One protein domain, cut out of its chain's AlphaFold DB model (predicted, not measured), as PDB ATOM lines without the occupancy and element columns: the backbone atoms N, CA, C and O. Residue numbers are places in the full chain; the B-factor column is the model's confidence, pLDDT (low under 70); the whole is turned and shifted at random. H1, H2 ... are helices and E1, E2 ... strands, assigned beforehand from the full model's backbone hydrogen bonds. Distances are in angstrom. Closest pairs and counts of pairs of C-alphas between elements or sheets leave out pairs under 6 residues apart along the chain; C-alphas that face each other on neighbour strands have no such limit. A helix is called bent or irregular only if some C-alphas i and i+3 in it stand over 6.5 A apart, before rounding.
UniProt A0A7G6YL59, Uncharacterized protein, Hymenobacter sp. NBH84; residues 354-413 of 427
ATOM      1  N   ASN A 354     190.799 235.653 258.691       87.94
ATOM      2  CA  ASN A 354     190.200 234.327 258.716       87.94
ATOM      3  C   ASN A 354     191.093 233.278 258.056       87.94
ATOM      4  O   ASN A 354     191.244 232.205 258.625       87.94
ATOM      5  N   CYS A 355     191.687 233.571 256.893       88.00
ATOM      6  CA  CYS A 355     192.566 232.605 256.225       88.00
ATOM      7  C   CYS A 355     193.801 232.300 257.081       88.00
ATOM      8  O   CYS A 355     194.117 231.141 257.336       88.00
ATOM      9  N   GLU A 356     194.445 233.341 257.619       91.56
ATOM     10  CA  GLU A 356     195.577 233.170 258.530       91.56
ATOM     11  C   GLU A 356     195.150 232.436 259.813       91.56
ATOM     12  O   GLU A 356     195.819 231.496 260.226       91.56
ATOM     13  N   GLN A 357     194.004 232.776 260.410       93.50
ATOM     14  CA  GLN A 357     193.468 232.084 261.589       93.50
ATOM     15  C   GLN A 357     193.182 230.604 261.323       93.50
ATOM     16  O   GLN A 357     193.476 229.768 262.176       93.50
ATOM     17  N   GLN A 358     192.635 230.268 260.154       93.56
ATOM     18  CA  GLN A 358     192.406 228.886 259.736       93.56
ATOM     19  C   GLN A 358     193.731 228.148 259.538       93.56
ATOM     20  O   GLN A 358     193.882 227.037 260.040       93.56
ATOM     21  N   ALA A 359     194.715 228.776 258.891       94.25
ATOM     22  CA  ALA A 359     196.052 228.213 258.738       94.25
ATOM     23  C   ALA A 359     196.741 227.990 260.097       94.25
ATOM     24  O   ALA A 359     197.300 226.923 260.338       94.25
ATOM     25  N   LEU A 360     196.644 228.945 261.026       96.06
ATOM     26  CA  LEU A 360     197.163 228.813 262.392       96.06
ATOM     27  C   LEU A 360     196.440 227.714 263.173       96.06
ATOM     28  O   LEU A 360     197.076 226.961 263.905       96.06
ATOM     29  N   SER A 361     195.122 227.595 263.003       96.31
ATOM     30  CA  SER A 361     194.335 226.518 263.604       96.31
ATOM     31  C   SER A 361     194.760 225.157 263.062       96.31
ATOM     32  O   SER A 361     194.937 224.221 263.838       96.31
ATOM     33  N   TYR A 362     195.014 225.052 261.757       95.81
ATOM     34  CA  TYR A 362     195.541 223.839 261.139       95.81
ATOM     35  C   TYR A 362     196.921 223.476 261.704       95.81
ATOM     36  O   TYR A 362     197.126 222.345 262.142       95.81
ATOM     37  N   LEU A 363     197.839 224.445 261.797       95.69
ATOM     38  CA  LEU A 363     199.168 224.244 262.392       95.69
ATOM     39  C   LEU A 363     199.104 223.837 263.867       95.69
ATOM     40  O   LEU A 363     199.925 223.039 264.310       95.69
ATOM     41  N   ALA A 364     198.129 224.343 264.623       96.62
ATOM     42  CA  ALA A 364     197.968 223.999 266.033       96.62
ATOM     43  C   ALA A 364     197.592 222.524 266.266       96.62
ATOM     44  O   ALA A 364     197.916 221.959 267.313       96.62
ATOM     45  N   HIS A 365     196.928 221.896 265.290       96.06
ATOM     46  CA  HIS A 365     196.533 220.485 265.342       96.06
ATOM     47  C   HIS A 365     197.478 219.562 264.562       96.06
ATOM     48  O   HIS A 365     197.408 218.343 264.728       96.06
ATOM     49  N   ALA A 366     198.347 220.120 263.720       93.31
ATOM     50  CA  ALA A 366     199.278 219.349 262.916       93.31
ATOM     51  C   ALA A 366     200.360 218.667 263.785       93.31
ATOM     52  O   ALA A 366     200.735 219.181 264.845       93.31
ATOM     53  N   PRO A 367     200.876 217.499 263.357       87.88
ATOM     54  CA  PRO A 367     202.008 216.865 264.022       87.88
ATOM     55  C   PRO A 367     203.267 217.740 263.917       87.88
ATOM     56  O   PRO A 367     203.418 218.526 262.980       87.88
ATOM     57  N   ALA A 368     204.189 217.577 264.870       87.06
ATOM     58  CA  ALA A 368     205.480 218.259 264.839       87.06
ATOM     59  C   ALA A 368     206.262 217.903 263.560       87.06
ATOM     60  O   ALA A 368     206.227 216.757 263.109       87.06
ATOM     61  N   GLY A 369     207.001 218.867 263.003       91.88
ATOM     62  CA  GLY A 369     207.799 218.681 261.787       91.88
ATOM     63  C   GLY A 369     207.461 219.696 260.700       91.88
ATOM     64  O   GLY A 369     207.308 220.880 260.985       91.88
ATOM     65  N   VAL A 370     207.393 219.250 259.445       94.38
ATOM     66  CA  VAL A 370     207.093 220.107 258.289       94.38
ATOM     67  C   VAL A 370     205.684 219.821 257.784       94.38
ATOM     68  O   VAL A 370     205.350 218.677 257.489       94.38
ATOM     69  N   VAL A 371     204.874 220.871 257.658       95.25
ATOM     70  CA  VAL A 371     203.454 220.771 257.310       95.25
ATOM     71  C   VAL A 371     203.161 221.544 256.028       95.25
ATOM     72  O   VAL A 371     203.486 222.724 255.907       95.25
ATOM     73  N   GLN A 372     202.499 220.894 255.075       95.19
ATOM     74  CA  GLN A 372     201.936 221.586 253.922       95.19
ATOM     75  C   GLN A 372     200.584 222.193 254.312       95.19
ATOM     76  O   GLN A 372     199.677 221.471 254.733       95.19
ATOM     77  N   LEU A 373     200.440 223.512 254.182       93.88
ATOM     78  CA  LEU A 373     199.158 224.174 254.416       93.88
ATOM     79  C   LEU A 373     198.247 224.019 253.187       93.88
ATOM     80  O   LEU A 373     198.715 224.187 252.059       93.88
ATOM     81  N   PRO A 374     196.944 223.762 253.389       89.06
ATOM     82  CA  PRO A 374     196.000 223.572 252.288       89.06
ATOM     83  C   PRO A 374     195.631 224.878 251.569       89.06
ATOM     84  O   PRO A 374     195.158 224.842 250.438       89.06
ATOM     85  N   GLN A 375     195.816 226.033 252.217       84.56
ATOM     86  CA  GLN A 375     195.433 227.343 251.687       84.56
ATOM     87  C   GLN A 375     196.670 228.185 251.357       84.56
ATOM     88  O   GLN A 375     197.591 228.303 252.167       84.56
ATOM     89  N   ALA A 376     196.662 228.824 250.185       83.94
ATOM     90  CA  ALA A 376     197.722 229.716 249.721       83.94
ATOM     91  C   ALA A 376     197.543 231.147 250.267       83.94
ATOM     92  O   ALA A 376     197.411 232.097 249.497       83.94
ATOM     93  N   CYS A 377     197.520 231.315 251.594       86.75
ATOM     94  CA  CYS A 377     197.560 232.640 252.221       86.75
ATOM     95  C   CYS A 377     198.812 232.848 253.073       86.75
ATOM     96  O   CYS A 377     199.307 231.893 253.674       86.75
ATOM     97  N   PRO A 378     199.343 234.084 253.133       89.25
ATOM     98  CA  PRO A 378     200.490 234.391 253.975       89.25
ATOM     99  C   PRO A 378     200.179 234.152 255.456       89.25
ATOM    100  O   PRO A 378     199.108 234.509 255.943       89.25
ATOM    101  N   VAL A 379     201.142 233.574 256.172       92.12
ATOM    102  CA  VAL A 379     201.098 233.387 257.628       92.12
ATOM    103  C   VAL A 379     202.306 234.110 258.203       92.12
ATOM    104  O   VAL A 379     203.436 233.824 257.804       92.12
ATOM    105  N   LEU A 380     202.101 235.095 259.084       90.31
ATOM    106  CA  LEU A 380     203.182 235.887 259.699       90.31
ATOM    107  C   LEU A 380     204.219 236.450 258.697       90.31
ATOM    108  O   LEU A 380     205.403 236.601 259.011       90.31
ATOM    109  N   SER A 381     203.792 236.719 257.464       88.00
ATOM    110  CA  SER A 381     204.649 237.114 256.345       88.00
ATOM    111  C   SER A 381     203.849 237.895 255.301       88.00
ATOM    112  O   SER A 381     202.622 237.897 255.314       88.00
ATOM    113  N   TRP A 382     204.549 238.601 254.409       82.44
ATOM    114  CA  TRP A 382     203.917 239.336 253.301       82.44
ATOM    115  C   TRP A 382     203.620 238.454 252.089       82.44
ATOM    116  O   TRP A 382     202.750 238.784 251.293       82.44
ATOM    117  N   ASN A 383     204.359 237.353 251.948       87.62
ATOM    118  CA  ASN A 383     204.290 236.445 250.813       87.62
ATOM    119  C   ASN A 383     204.000 235.034 251.310       87.62
ATOM    120  O   ASN A 383     204.357 234.676 252.429       87.62
ATOM    121  N   VAL A 384     203.400 234.228 250.447       90.56
ATOM    122  CA  VAL A 384     203.237 232.791 250.665       90.56
ATOM    123  C   VAL A 384     204.623 232.127 250.672       90.56
ATOM    124  O   VAL A 384     205.441 232.410 249.794       90.56
ATOM    125  N   ALA A 385     204.900 231.275 251.659       92.94
ATOM    126  CA  ALA A 385     206.173 230.579 251.796       92.94
ATOM    127  C   ALA A 385     206.135 229.254 251.025       92.94
ATOM    128  O   ALA A 385     205.361 228.353 251.341       92.94
ATOM    129  N   THR A 386     206.981 229.122 250.007       94.00
ATOM    130  CA  THR A 386     207.016 227.934 249.134       94.00
ATOM    131  C   THR A 386     208.020 226.875 249.584       94.00
ATOM    132  O   THR A 386     207.983 225.752 249.093       94.00
ATOM    133  N   ASP A 387     208.890 227.218 250.534       93.62
ATOM    134  CA  ASP A 387     209.928 226.348 251.084       93.62
ATOM    135  C   ASP A 387     209.878 226.396 252.624       93.62
ATOM    136  O   ASP A 387     209.911 227.496 253.193       93.62
ATOM    137  N   PRO A 388     209.838 225.240 253.316       92.81
ATOM    138  CA  PRO A 388     209.912 225.165 254.774       92.81
ATOM    139  C   PRO A 388     211.065 225.960 255.396       92.81
ATOM    140  O   PRO A 388     210.903 226.523 256.478       92.81
ATOM    141  N   ALA A 389     212.216 226.064 254.723       94.06
ATOM    142  CA  ALA A 389     213.365 226.809 255.233       94.06
ATOM    143  C   ALA A 389     213.041 228.297 255.466       94.06
ATOM    144  O   ALA A 389     213.547 228.907 256.416       94.06
ATOM    145  N   GLN A 390     212.137 228.866 254.660       93.00
ATOM    146  CA  GLN A 390     211.694 230.259 254.770       93.00
ATOM    147  C   GLN A 390     210.867 230.524 256.034       93.00
ATOM    148  O   GLN A 390     210.756 231.679 256.447       93.00
ATOM    149  N   THR A 391     210.306 229.480 256.659       95.00
ATOM    150  CA  THR A 391     209.388 229.605 257.803       95.00
ATOM    151  C   THR A 391     210.029 229.296 259.155       95.00
ATOM    152  O   THR A 391     209.349 229.275 260.179       95.00
ATOM    153  N   THR A 392     211.350 229.096 259.195       95.00
ATOM    154  CA  THR A 392     212.079 228.693 260.411       95.00
ATOM    155  C   THR A 392     211.862 229.661 261.583       95.00
ATOM    156  O   THR A 392     211.635 229.237 262.716       95.00
ATOM    157  N   VAL A 393     211.891 230.973 261.326       93.69
ATOM    158  CA  VAL A 393     211.695 232.000 262.369       93.69
ATOM    159  C   VAL A 393     210.232 232.056 262.815       93.69
ATOM    160  O   VAL A 393     209.943 232.212 264.001       93.69
ATOM    161  N   GLN A 394     209.297 231.883 261.882       95.19
ATOM    162  CA  GLN A 394     207.867 231.825 262.157       95.19
ATOM    163  C   GLN A 394     207.547 230.604 263.022       95.19
ATOM    164  O   GLN A 394     206.850 230.747 264.018       95.19
ATOM    165  N   ALA A 395     208.118 229.436 262.719       95.94
ATOM    166  CA  ALA A 395     207.959 228.216 263.508       95.94
ATOM    167  C   ALA A 395     208.425 228.396 264.963       95.94
ATOM    168  O   ALA A 395     207.743 227.970 265.895       95.94
ATOM    169  N   GLN A 396     209.554 229.082 265.177       95.62
ATOM    170  CA  GLN A 396     210.030 229.420 266.524       95.62
ATOM    171  C   GLN A 396     209.047 230.330 267.264       95.62
ATOM    172  O   GLN A 396     208.779 230.114 268.445       95.62
ATOM    173  N   LEU A 397     208.503 231.336 266.576       95.50
ATOM    174  CA  LEU A 397     207.557 232.281 267.160       95.50
ATOM    175  C   LEU A 397     206.203 231.627 267.479       95.50
ATOM    176  O   LEU A 397     205.654 231.860 268.550       95.50
ATOM    177  N   LEU A 398     205.699 230.762 266.597       97.00
ATOM    178  CA  LEU A 398     204.472 229.989 266.814       97.00
ATOM    179  C   LEU A 398     204.599 229.032 268.001       97.00
ATOM    180  O   LEU A 398     203.682 228.945 268.820       97.00
ATOM    181  N   ASN A 399     205.748 228.364 268.125       96.81
ATOM    182  CA  ASN A 399     206.052 227.519 269.274       96.81
ATOM    183  C   ASN A 399     206.163 228.345 270.563       96.81
ATOM    184  O   ASN A 399     205.621 227.955 271.593       96.81
ATOM    185  N   LEU A 400     206.812 229.515 270.508       96.88
ATOM    186  CA  LEU A 400     206.885 230.435 271.646       96.88
ATOM    187  C   LEU A 400     205.493 230.883 272.106       96.88
ATOM    188  O   LEU A 400     205.246 231.001 273.302       96.88
ATOM    189  N   TRP A 401     204.580 231.122 271.169       97.81
ATOM    190  CA  TRP A 401     203.190 231.453 271.470       97.81
ATOM    191  C   TRP A 401     202.351 230.245 271.885       97.81
ATOM    192  O   TRP A 401     201.156 230.410 272.095       97.81
ATOM    193  N   GLY A 402     202.916 229.039 271.976       97.06
ATOM    194  CA  GLY A 402     202.158 227.836 272.318       97.06
ATOM    195  C   GLY A 402     201.060 227.500 271.305       97.06
ATOM    196  O   GLY A 402     200.091 226.832 271.658       97.06
ATOM    197  N   ILE A 403     201.175 227.985 270.062       97.44
ATOM    198  CA  ILE A 403     200.232 227.652 268.989       97.44
ATOM    199  C   ILE A 403     200.548 226.253 268.461       97.44
ATOM    200  O   ILE A 403     199.640 225.444 268.321       97.44
ATOM    201  N   THR A 404     201.822 225.952 268.198       97.06
ATOM    202  CA  THR A 404     202.267 224.657 267.661       97.06
ATOM    203  C   THR A 404     202.908 223.781 268.732       97.06
ATOM    204  O   THR A 404     203.524 224.276 269.676       97.06
ATOM    205  N   ARG A 405     202.826 222.456 268.559       91.38
ATOM    206  CA  ARG A 405     203.546 221.487 269.400       91.38
ATOM    207  C   ARG A 405     204.990 221.349 268.915       91.38
ATOM    208  O   ARG A 405     205.288 220.525 268.057       91.38
ATOM    209  N   GLY A 406     205.888 222.166 269.459       92.06
ATOM    210  CA  GLY A 406     207.290 222.188 269.043       92.06
ATOM    211  C   GLY A 406     207.518 222.989 267.758       92.06
ATOM    212  O   GLY A 406     206.649 223.729 267.287       92.06
ATOM    213  N   LEU A 407     208.722 222.855 267.194       94.50
ATOM    214  CA  LEU A 407     209.138 223.569 265.986       94.50
ATOM    215  C   LEU A 407     208.459 222.964 264.754       94.50
ATOM    216  O   LEU A 407     208.937 221.981 264.190       94.50
ATOM    217  N   THR A 408     207.332 223.557 264.361       94.81
ATOM    218  CA  THR A 408     206.552 223.126 263.196       94.81
ATOM    219  C   THR A 408     206.775 224.102 262.043       94.81
ATOM    220  O   THR A 408     206.246 225.214 262.053       94.81
ATOM    221  N   GLY A 409     207.606 223.706 261.079       94.44
ATOM    222  CA  GLY A 409     207.807 224.445 259.833       94.44
ATOM    223  C   GLY A 409     206.634 224.231 258.883       94.44
ATOM    224  O   GLY A 409     205.947 223.211 258.950       94.44
ATOM    225  N   TYR A 410     206.398 225.177 257.980       95.00
ATOM    226  CA  TYR A 410     205.327 225.047 257.000       95.00
ATOM    227  C   TYR A 410     205.707 225.583 255.627       95.00
ATOM    228  O   TYR A 410     206.655 226.350 255.474       95.00
ATOM    229  N   TYR A 411     204.955 225.147 254.626       95.12
ATOM    230  CA  TYR A 411     205.027 225.654 253.265       95.12
ATOM    231  C   TYR A 411     203.663 225.526 252.594       95.12
ATOM    232  O   TYR A 411     202.785 224.787 253.047       95.12
ATOM    233  N   GLN A 412     203.476 226.271 251.519       92.94
ATOM    234  CA  GLN A 412     202.237 226.348 250.763       92.94
ATOM    235  C   GLN A 412     202.543 226.144 249.284       92.94
ATOM    236  O   GLN A 412     203.613 226.525 248.799       92.94
ATOM    237  N   GLN A 413     201.593 225.571 248.546       84.06
ATOM    238  CA  GLN A 413     201.710 225.572 247.093       84.06
ATOM    239  C   GLN A 413     201.497 226.992 246.561       84.06
ATOM    240  O   GLN A 413     200.631 227.712 247.074       84.06
TER     241      GLN A 413
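AT A GLANCE: This is residues 354 to 413 of the 427 residues of an uncharacterized protein of Hymenobacter sp. NBH84 (UniProt A0A7G6YL59). This is a small compact domain built on a pair of short parallel strands, E1 and E2, side by side, with helix H1 over one face of the pair and helix H2 packed chiefly on E2. A long loop, residues 374 to 387, leads from the end of E1 round to the start of H2. The printed part has 60 residues, with two named helices and two named strands in the order H1, E1, H2, E2, and its class is mixed, helices and strands. The sheet order is E1, E2, parallel. The radius of gyration of the C-alphas is 9.9 A, and the outline is rounded, with spans of 24 by 22 by 18 A.

IN THESE COORDINATES: H1 takes residues 354 to 365, from C-alpha 354 at (190.200, 234.327, 258.716), and is 16.6 A from first to last C-alpha. E1 follows with residues 369 to 373, 12.6 A long. H2, residues 388 to 400, is 17.9 A long and begins with C-alpha 388 at (209.912, 225.165, 254.774). It is irregular: C-alphas 390 and 393 are 7.8 A apart. E2, residues 408 to 412, is 13.5 A long and ends with C-alpha 412 at (202.237, 226.348, 250.763).

HOW THE PARTS SIT: E1 and E2 are parallel neighbours, with 29 degrees between their N-to-C directions. Their C-alphas 370 and 409 face each other at 4.7 A. N 409 and O 369 are 2.8 A apart, and N 371 and O 409 are 2.9 A apart, both within hydrogen-bond range. E1, H2 and E2 form a strand-helix-strand unit, two parallel neighbour strands with a helix between them along the chain. H2 and E2 have 14 pairs of C-alphas within 8 A, the closest being those of Pro 388 and Tyr 410, 5.1 A apart. H2 and E1 have 1 such pair, Val 370 and Pro 388, with C-alphas 6.8 A apart. H1 and E1 have 4 pairs, the closest C-alphas being those of Ala 359 and Leu 373, 6.7 A apart. H1 and H2 are near each other, with 5 pairs of C-alphas within 10 A. In H1 every O i to N i+4 pair is within hydrogen-bond range, and in H2 6 of 9 are.

THE WHOLE: The two C-alphas farthest apart are those of Leu 400 and Gln 413, 25.6 A. The printed part has no cut. The link from H1 to E1 is tight, that from E1 to H2 is long, with 14 residues, and that from H2 to E2 is short, with 7. The mean pLDDT of the printed part is 92.8, and no printed residue is under 70.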